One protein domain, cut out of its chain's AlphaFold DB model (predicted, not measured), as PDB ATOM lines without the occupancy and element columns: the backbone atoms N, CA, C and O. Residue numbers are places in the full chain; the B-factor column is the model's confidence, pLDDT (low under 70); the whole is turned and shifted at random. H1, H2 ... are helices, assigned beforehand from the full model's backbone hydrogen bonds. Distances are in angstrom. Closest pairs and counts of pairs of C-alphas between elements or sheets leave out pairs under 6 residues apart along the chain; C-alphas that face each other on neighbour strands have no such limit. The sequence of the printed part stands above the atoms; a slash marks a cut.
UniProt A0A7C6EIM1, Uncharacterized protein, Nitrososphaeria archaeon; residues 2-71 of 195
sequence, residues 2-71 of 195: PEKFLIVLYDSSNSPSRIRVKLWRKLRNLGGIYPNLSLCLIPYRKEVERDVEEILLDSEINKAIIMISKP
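What this domain is: This is residues 2 to 71 of the 195 residues of an uncharacterized protein of Nitrososphaeria archaeon (UniProt A0A7C6EIM1). What is seen first? Little regular structure: a loose frame of long loops, with H1 at one end of the longest axis and H2 at the other. Three long stretches have no named element: residues 2 to 16 before H1, residues 30 to 45 between H1 and H2, and residues 58 to 71 after H2; residues 13 to 19, of which 17 to 19 belong to H1, and residues 57 to 62 stand free. What is it made of? It is all helix by class, with H1 then H2 holding 25 of the 70 printed residues and no named strand. How large? It is loose, with radius of gyration of the C-alphas 15.3 A and spans of 41 by 28 by 22 A.

Where its parts are: Where is H1? Residues 17 to 29, 18.5 A long, beginning at C-alpha 17 (26.884, 31.130, -14.964). Where is H2? Residues 46 to 57, 17.2 A long, ending at C-alpha 57 (8.572, 4.565, 4.814).

How they stand to each other: Do the helices meet? H1 and H2 are apart. Are their backbones in order? Every O i to N i+4 pair is within hydrogen-bond range in H1, and 7 of 8 in H2.

The domain as a whole: Is there a cut? The printed part has no cut, and the 16-residue link from H1 to H2 is long. Where is confidence low? Residues 2 to 17 and 19 to 20 have pLDDT under 70.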
ATOM      1  N   PRO A   2      14.584  28.533  15.727       35.50
ATOM      2  CA  PRO A   2      14.131  29.497  14.729       35.50
ATOM      3  C   PRO A   2      12.792  29.058  14.119       35.50
ATOM      4  O   PRO A   2      12.668  27.984  13.541       35.50
ATOM      5  N   GLU A   3      11.790  29.918  14.301       39.88
ATOM      6  CA  GLU A   3      10.352  29.663  14.147       39.88
ATOM      7  C   GLU A   3       9.825  29.874  12.719       39.88
ATOM      8  O   GLU A   3       8.631  30.103  12.531       39.88
ATOM      9  N   LYS A   4      10.698  29.872  11.705       39.72
ATOM     10  CA  LYS A   4      10.344  29.990  10.280       39.72
ATOM     11  C   LYS A   4      11.594  29.792   9.428       39.72
ATOM     12  O   LYS A   4      12.583  30.499   9.610       39.72
ATOM     13  N   PHE A   5      11.510  28.894   8.453       48.03
ATOM     14  CA  PHE A   5      12.540  28.707   7.437       48.03
ATOM     15  C   PHE A   5      12.114  29.333   6.115       48.03
ATOM     16  O   PHE A   5      10.930  29.379   5.777       48.03
ATOM     17  N   LEU A   6      13.106  29.813   5.368       46.81
ATOM     18  CA  LEU A   6      12.922  30.340   4.030       46.81
ATOM     19  C   LEU A   6      13.481  29.349   3.009       46.81
ATOM     20  O   LEU A   6      14.695  29.241   2.857       46.81
ATOM     21  N   ILE A   7      12.597  28.678   2.273       67.06
ATOM     22  CA  ILE A   7      12.992  27.960   1.061       67.06
ATOM     23  C   ILE A   7      13.101  28.995  -0.065       67.06
ATOM     24  O   ILE A   7      12.103  29.600  -0.463       67.06
ATOM     25  N   VAL A   8      14.321  29.234  -0.553       55.94
ATOM     26  CA  VAL A   8      14.565  30.092  -1.721       55.94
ATOM     27  C   VAL A   8      14.613  29.214  -2.960       55.94
ATOM     28  O   VAL A   8      15.646  28.643  -3.301       55.94
ATOM     29  N   LEU A   9      13.467  29.122  -3.623       61.91
ATOM     30  CA  LEU A   9      13.316  28.498  -4.928       61.91
ATOM     31  C   LEU A   9      13.666  29.534  -5.991       61.91
ATOM     32  O   LEU A   9      13.081  30.616  -6.004       61.91
ATOM     33  N   TYR A  10      14.622  29.235  -6.862       60.94
ATOM     34  CA  TYR A  10      14.864  30.055  -8.042       60.94
ATOM     35  C   TYR A  10      15.227  29.158  -9.216       60.94
ATOM     36  O   TYR A  10      16.124  28.320  -9.118       60.94
ATOM     37  N   ASP A  11      14.521  29.347 -10.325       54.72
ATOM     38  CA  ASP A  11      14.934  28.777 -11.595       54.72
ATOM     39  C   ASP A  11      16.177  29.529 -12.089       54.72
ATOM     40  O   ASP A  11      16.262  30.760 -12.040       54.72
ATOM     41  N   SER A  12      17.186  28.775 -12.515       53.53
ATOM     42  CA  SER A  12      18.444  29.314 -13.029       53.53
ATOM     43  C   SER A  12      18.834  28.750 -14.392       53.53
ATOM     44  O   SER A  12      19.899  29.120 -14.904       53.53
ATOM     45  N   SER A  13      17.967  27.918 -14.981       50.56
ATOM     46  CA  SER A  13      18.193  27.176 -16.226       50.56
ATOM     47  C   SER A  13      18.562  28.084 -17.409       50.56
ATOM     48  O   SER A  13      19.433  27.721 -18.192       50.56
ATOM     49  N   ASN A  14      18.053  29.323 -17.447       52.03
ATOM     50  CA  ASN A  14      18.333  30.306 -18.508       52.03
ATOM     51  C   ASN A  14      19.251  31.482 -18.101       52.03
ATOM     52  O   ASN A  14      19.369  32.465 -18.832       52.03
ATOM     53  N   SER A  15      19.920  31.425 -16.943       48.94
ATOM     54  CA  SER A  15      20.772  32.532 -16.462       48.94
ATOM     55  C   SER A  15      22.274  32.279 -16.698       48.94
ATOM     56  O   SER A  15      22.750  31.180 -16.403       48.94
ATOM     57  N   PRO A  16      23.069  33.270 -17.162       60.38
ATOM     58  CA  PRO A  16      24.525  33.151 -17.274       60.38
ATOM     59  C   PRO A  16      25.187  32.649 -15.982       60.38
ATOM     60  O   PRO A  16      24.851  33.100 -14.884       60.38
ATOM     61  N   SER A  17      26.196  31.777 -16.102       67.88
ATOM     62  CA  SER A  17      26.884  31.130 -14.964       67.88
ATOM     63  C   SER A  17      27.359  32.103 -13.876       67.88
ATOM     64  O   SER A  17      27.290  31.798 -12.685       67.88
ATOM     65  N   ARG A  18      27.762  33.319 -14.260       70.88
ATOM     66  CA  ARG A  18      28.208  34.380 -13.342       70.88
ATOM     67  C   ARG A  18      27.098  34.895 -12.419       70.88
ATOM     68  O   ARG A  18      27.373  35.205 -11.260       70.88
ATOM     69  N   ILE A  19      25.855  34.975 -12.900       68.19
ATOM     70  CA  ILE A  19      24.705  35.413 -12.093       68.19
ATOM     71  C   ILE A  19      24.389  34.353 -11.035       68.19
ATOM     72  O   ILE A  19      24.210  34.703  -9.867       68.19
ATOM     73  N   ARG A  20      24.457  33.069 -11.412       69.88
ATOM     74  CA  ARG A  20      24.281  31.934 -10.492       69.88
ATOM     75  C   ARG A  20      25.303  31.959  -9.360       69.88
ATOM     76  O   ARG A  20      24.930  31.956  -8.191       69.88
ATOM     77  N   VAL A  21      26.588  32.085  -9.696       75.31
ATOM     78  CA  VAL A  21      27.676  32.134  -8.703       75.31
ATOM     79  C   VAL A  21      27.540  33.349  -7.782       75.31
ATOM     80  O   VAL A  21      27.731  33.233  -6.572       75.31
ATOM     81  N   LYS A  22      27.180  34.521  -8.320       80.75
ATOM     82  CA  LYS A  22      26.996  35.741  -7.519       80.75
ATOM     83  C   LYS A  22      25.826  35.611  -6.542       80.75
ATOM     84  O   LYS A  22      25.959  36.029  -5.394       80.75
ATOM     85  N   LEU A  23      24.703  35.044  -6.980       78.75
ATOM     86  CA  LEU A  23      23.538  34.803  -6.128       78.75
ATOM     87  C   LEU A  23      23.859  33.779  -5.034       78.75
ATOM     88  O   LEU A  23      23.635  34.050  -3.858       78.75
ATOM     89  N   TRP A  24      24.476  32.661  -5.413       80.56
ATOM     90  CA  TRP A  24      24.927  31.620  -4.493       80.56
ATOM     91  C   TRP A  24      25.856  32.161  -3.398       80.56
ATOM     92  O   TRP A  24      25.617  31.929  -2.213       80.56
ATOM     93  N   ARG A  25      26.869  32.963  -3.766       80.88
ATOM     94  CA  ARG A  25      27.776  33.609  -2.798       80.88
ATOM     95  C   ARG A  25      27.026  34.520  -1.831       80.88
ATOM     96  O   ARG A  25      27.295  34.486  -0.636       80.88
ATOM     97  N   LYS A  26      26.075  35.317  -2.327       83.69
ATOM     98  CA  LYS A  26      25.266  36.203  -1.476       83.69
ATOM     99  C   LYS A  26      24.429  35.420  -0.467       83.69
ATOM    100  O   LYS A  26      24.382  35.811   0.690       83.69
ATOM    101  N   LEU A  27      23.805  34.322  -0.889       82.75
ATOM    102  CA  LEU A  27      22.986  33.487  -0.009       82.75
ATOM    103  C   LEU A  27      23.838  32.736   1.023       82.75
ATOM    104  O   LEU A  27      23.471  32.701   2.195       82.75
ATOM    105  N   ARG A  28      25.015  32.222   0.636       80.00
ATOM    106  CA  ARG A  28      25.973  31.641   1.592       80.00
ATOM    107  C   ARG A  28      26.450  32.646   2.634       80.00
ATOM    108  O   ARG A  28      26.523  32.299   3.806       80.00
ATOM    109  N   ASN A  29      26.720  33.888   2.237       86.94
ATOM    110  CA  ASN A  29      27.121  34.941   3.175       86.94
ATOM    111  C   ASN A  29      26.032  35.272   4.212       86.94
ATOM    112  O   ASN A  29      26.344  35.835   5.254       86.94
ATOM    113  N   LEU A  30      24.771  34.912   3.945       83.69
ATOM    114  CA  LEU A  30      23.660  35.015   4.896       83.69
ATOM    115  C   LEU A  30      23.489  33.752   5.763       83.69
ATOM    116  O   LEU A  30      22.477  33.612   6.441       83.69
ATOM    117  N   GLY A  31      24.445  32.815   5.727       78.88
ATOM    118  CA  GLY A  31      24.374  31.537   6.442       78.88
ATOM    119  C   GLY A  31      23.615  30.435   5.696       78.88
ATOM    120  O   GLY A  31      23.321  29.394   6.276       78.88
ATOM    121  N   GLY A  32      23.288  30.640   4.413       78.00
ATOM    122  CA  GLY A  32      22.610  29.638   3.595       78.00
ATOM    123  C   GLY A  32      23.467  28.389   3.367       78.00
ATOM    124  O   GLY A  32      24.627  28.483   2.956       78.00
ATOM    125  N   ILE A  33      22.872  27.215   3.578       72.56
ATOM    126  CA  ILE A  33      23.471  25.911   3.271       72.56
ATOM    127  C   ILE A  33      22.852  25.315   2.002       72.56
ATOM    128  O   ILE A  33      21.697  25.580   1.681       72.56
ATOM    129  N   TYR A  34      23.630  24.502   1.285       73.00
ATOM    130  CA  TYR A  34      23.215  23.824   0.052       73.00
ATOM    131  C   TYR A  34      23.395  22.315   0.235       73.00
ATOM    132  O   TYR A  34      24.449  21.791  -0.130       73.00
ATOM    133  N   PRO A  35      22.441  21.632   0.888       70.94
ATOM    134  CA  PRO A  35      22.519  20.189   1.058       70.94
ATOM    135  C   PRO A  35      22.364  19.489  -0.298       70.94
ATOM    136  O   PRO A  35      21.670  19.988  -1.182       70.94
ATOM    137  N   ASN A  36      22.994  18.325  -0.453       74.81
ATOM    138  CA  ASN A  36      22.805  17.475  -1.628       74.81
ATOM    139  C   ASN A  36      21.497  16.678  -1.479       74.81
ATOM    140  O   ASN A  36      21.522  15.512  -1.099       74.81
ATOM    141  N   LEU A  37      20.359  17.351  -1.669       76.56
ATOM    142  CA  LEU A  37      19.017  16.772  -1.604       76.56
ATOM    143  C   LEU A  37      18.237  17.163  -2.860       76.56
ATOM    144  O   LEU A  37      18.314  18.310  -3.306       76.56
ATOM    145  N   SER A  38      17.455  16.226  -3.392       76.75
ATOM    146  CA  SER A  38      16.456  16.521  -4.418       76.75
ATOM    147  C   SER A  38      15.307  17.330  -3.814       76.75
ATOM    148  O   SER A  38      14.928  17.124  -2.661       76.75
ATOM    149  N   LEU A  39      14.746  18.253  -4.592       81.56
ATOM    150  CA  LEU A  39      13.597  19.054  -4.187       81.56
ATOM    151  C   LEU A  39      12.345  18.565  -4.918       81.56
ATOM    152  O   LEU A  39      12.292  18.617  -6.143       81.56
ATOM    153  N   CYS A  40      11.323  18.188  -4.155       82.81
ATOM    154  CA  CYS A  40       9.965  17.998  -4.648       82.81
ATOM    155  C   CYS A  40       9.055  19.050  -4.003       82.81
ATOM    156  O   CYS A  40       9.164  19.323  -2.806       82.81
ATOM    157  N   LEU A  41       8.180  19.669  -4.796       84.38
ATOM    158  CA  LEU A  41       7.186  20.624  -4.314       84.38
ATOM    159  C   LEU A  41       5.804  20.066  -4.604       84.38
ATOM    160  O   LEU A  41       5.460  19.843  -5.762       84.38
ATOM    161  N   ILE A  42       5.007  19.897  -3.554       82.06
ATOM    162  CA  ILE A  42       3.631  19.414  -3.655       82.06
ATOM    163  C   ILE A  42       2.726  20.393  -2.897       82.06
ATOM    164  O   ILE A  42       3.084  20.826  -1.795       82.06
ATOM    165  N   PRO A  43       1.576  20.800  -3.462       84.00
ATOM    166  CA  PRO A  43       0.608  21.617  -2.742       84.00
ATOM    167  C   PRO A  43       0.132  20.904  -1.471       84.00
ATOM    168  O   PRO A  43      -0.326  19.767  -1.527       84.00
ATOM    169  N   TYR A  44       0.231  21.580  -0.324       83.19
ATOM    170  CA  TYR A  44      -0.122  20.976   0.960       83.19
ATOM    171  C   TYR A  44      -1.612  20.615   1.035       83.19
ATOM    172  O   TYR A  44      -2.481  21.476   0.856       83.19
ATOM    173  N   ARG A  45      -1.885  19.351   1.366       78.06
ATOM    174  CA  ARG A  45      -3.174  18.805   1.803       78.06
ATOM    175  C   ARG A  45      -2.910  17.735   2.856       78.06
ATOM    176  O   ARG A  45      -1.857  17.102   2.827       78.06
ATOM    177  N   LYS A  46      -3.863  17.522   3.760       78.00
ATOM    178  CA  LYS A  46      -3.694  16.569   4.863       78.00
ATOM    179  C   LYS A  46      -3.591  15.123   4.369       78.00
ATOM    180  O   LYS A  46      -2.889  14.321   4.965       78.00
ATOM    181  N   GLU A  47      -4.284  14.803   3.284       81.38
ATOM    182  CA  GLU A  47      -4.255  13.481   2.656       81.38
ATOM    183  C   GLU A  47      -2.880  13.223   2.021       81.38
ATOM    184  O   GLU A  47      -2.246  12.220   2.315       81.38
ATOM    185  N   VAL A  48      -2.358  14.207   1.280       82.50
ATOM    186  CA  VAL A  48      -1.033  14.152   0.636       82.50
ATOM    187  C   VAL A  48       0.104  14.006   1.652       82.50
ATOM    188  O   VAL A  48       1.097  13.351   1.365       82.50
ATOM    189  N   GLU A  49      -0.013  14.628   2.828       85.94
ATOM    190  CA  GLU A  49       0.970  14.476   3.910       85.94
ATOM    191  C   GLU A  49       1.135  13.006   4.312       85.94
ATOM    192  O   GLU A  49       2.261  12.517   4.357       85.94
ATOM    193  N   ARG A  50       0.018  12.292   4.505       86.44
ATOM    194  CA  ARG A  50       0.020  10.859   4.822       86.44
ATOM    195  C   ARG A  50       0.621  10.033   3.687       86.44
ATOM    196  O   ARG A  50       1.480   9.201   3.951       86.44
ATOM    197  N   ASP A  51       0.201  10.290   2.450       86.44
ATOM    198  CA  ASP A  51       0.682   9.544   1.282       86.44
ATOM    199  C   ASP A  51       2.207   9.698   1.118       86.44
ATOM    200  O   ASP A  51       2.914   8.745   0.805       86.44
ATOM    201  N   VAL A  52       2.747  10.897   1.371       86.69
ATOM    202  CA  VAL A  52       4.195  11.155   1.321       86.69
ATOM    203  C   VAL A  52       4.936  10.422   2.439       86.69
ATOM    204  O   VAL A  52       6.031   9.915   2.196       86.69
ATOM    205  N   GLU A  53       4.383  10.367   3.652       86.62
ATOM    206  CA  GLU A  53       4.981   9.604   4.754       86.62
ATOM    207  C   GLU A  53       5.043   8.106   4.435       86.62
ATOM    208  O   GLU A  53       6.092   7.496   4.628       86.62
ATOM    209  N   GLU A  54       3.969   7.535   3.887       87.00
ATOM    210  CA  GLU A  54       3.904   6.129   3.469       87.00
ATOM    211  C   GLU A  54       4.929   5.816   2.369       87.00
ATOM    212  O   GLU A  54       5.751   4.918   2.534       87.00
ATOM    213  N   ILE A  55       4.990   6.640   1.314       86.62
ATOM    214  CA  ILE A  55       5.987   6.499   0.238       86.62
ATOM    215  C   ILE A  55       7.418   6.527   0.789       86.62
ATOM    216  O   ILE A  55       8.283   5.797   0.308       86.62
ATOM    217  N   LEU A  56       7.701   7.391   1.768       83.69
ATOM    218  CA  LEU A  56       9.037   7.495   2.351       83.69
ATOM    219  C   LEU A  56       9.375   6.309   3.258       83.69
ATOM    220  O   LEU A  56      10.531   5.891   3.261       83.69
ATOM    221  N   LEU A  57       8.401   5.769   3.995       83.75
ATOM    222  CA  LEU A  57       8.572   4.565   4.814       83.75
ATOM    223  C   LEU A  57       8.860   3.328   3.960       83.75
ATOM    224  O   LEU A  57       9.725   2.535   4.324       83.75
ATOM    225  N   ASP A  58       8.187   3.210   2.818       80.56
ATOM    226  CA  ASP A  58       8.380   2.109   1.869       80.56
ATOM    227  C   ASP A  58       9.632   2.288   0.993       80.56
ATOM    228  O   ASP A  58      10.041   1.378   0.270       80.56
ATOM    229  N   SER A  59      10.269   3.461   1.045       76.69
ATOM    230  CA  SER A  59      11.485   3.749   0.288       76.69
ATOM    231  C   SER A  59      12.755   3.359   1.055       76.69
ATOM    232  O   SER A  59      12.888   3.630   2.245       76.69
ATOM    233  N   GLU A  60      13.773   2.841   0.363       82.56
ATOM    234  CA  GLU A  60      15.112   2.589   0.938       82.56
ATOM    235  C   GLU A  60      15.944   3.885   1.130       82.56
ATOM    236  O   GLU A  60      17.176   3.898   1.033       82.56
ATOM    237  N   ILE A  61      15.292   5.033   1.355       75.38
ATOM    238  CA  ILE A  61      15.954   6.339   1.429       75.38
ATOM    239  C   ILE A  61      16.503   6.585   2.838       75.38
ATOM    240  O   ILE A  61      15.774   6.708   3.815       75.38
ATOM    241  N   ASN A  62      17.818   6.801   2.927       71.62
ATOM    242  CA  ASN A  62      18.519   7.031   4.198       71.62
ATOM    243  C   ASN A  62      18.167   8.353   4.911       71.62
ATOM    244  O   ASN A  62      18.420   8.500   6.107       71.62
ATOM    245  N   LYS A  63      17.685   9.370   4.180       76.94
ATOM    246  CA  LYS A  63      17.396  10.699   4.739       76.94
ATOM    247  C   LYS A  63      16.366  11.465   3.914       76.94
ATOM    248  O   LYS A  63      16.635  11.826   2.771       76.94
ATOM    249  N   ALA A  64      15.258  11.827   4.552       79.69
ATOM    250  CA  ALA A  64      14.253  12.741   4.019       79.69
ATOM    251  C   ALA A  64      13.963  13.865   5.025       79.69
ATOM    252  O   ALA A  64      14.131  13.696   6.232       79.69
ATOM    253  N   ILE A  65      13.565  15.036   4.526       82.44
ATOM    254  CA  ILE A  65      13.088  16.149   5.355       82.44
ATOM    255  C   ILE A  65      11.771  16.624   4.754       82.44
ATOM    256  O   ILE A  65      11.760  17.180   3.656       82.44
ATOM    257  N   ILE A  66      10.680  16.433   5.492       82.19
ATOM    258  CA  ILE A  66       9.356  16.952   5.146       82.19
ATOM    259  C   ILE A  66       9.148  18.243   5.936       82.19
ATOM    260  O   ILE A  66       9.450  18.311   7.128       82.19
ATOM    261  N   MET A  67       8.663  19.297   5.282       84.12
ATOM    262  CA  MET A  67       8.333  20.543   5.970       84.12
ATOM    263  C   MET A  67       7.165  21.265   5.311       84.12
ATOM    264  O   MET A  67       7.082  21.361   4.087       84.12
ATOM    265  N   ILE A  68       6.313  21.868   6.137       82.56
ATOM    266  CA  ILE A  68       5.299  22.816   5.680       82.56
ATOM    267  C   ILE A  68       5.947  24.200   5.620       82.56
ATOM    268  O   ILE A  68       6.455  24.718   6.615       82.56
ATOM    269  N   SER A  69       5.924  24.820   4.443       83.62
ATOM    270  CA  SER A  69       6.452  26.169   4.231       83.62
ATOM    271  C   SER A  69       5.422  27.052   3.532       83.62
ATOM    272  O   SER A  69       4.451  26.569   2.951       83.62
ATOM    273  N   LYS A  70       5.615  28.372   3.604       81.31
ATOM    274  CA  LYS A  70       4.760  29.338   2.908       81.31
ATOM    275  C   LYS A  70       5.596  30.374   2.158       81.31
ATOM    276  O   LYS A  70       6.619  30.812   2.690       81.31
ATOM    277  N   PRO A  71       5.158  30.830   0.969       82.88
ATOM    278  CA  PRO A  71       5.827  31.918   0.268       82.88
ATOM    279  C   PRO A  71       5.902  33.183   1.135       82.88
ATOM    280  O   PRO A  71       4.923  33.570   1.774       82.88
TER     281      PRO A  71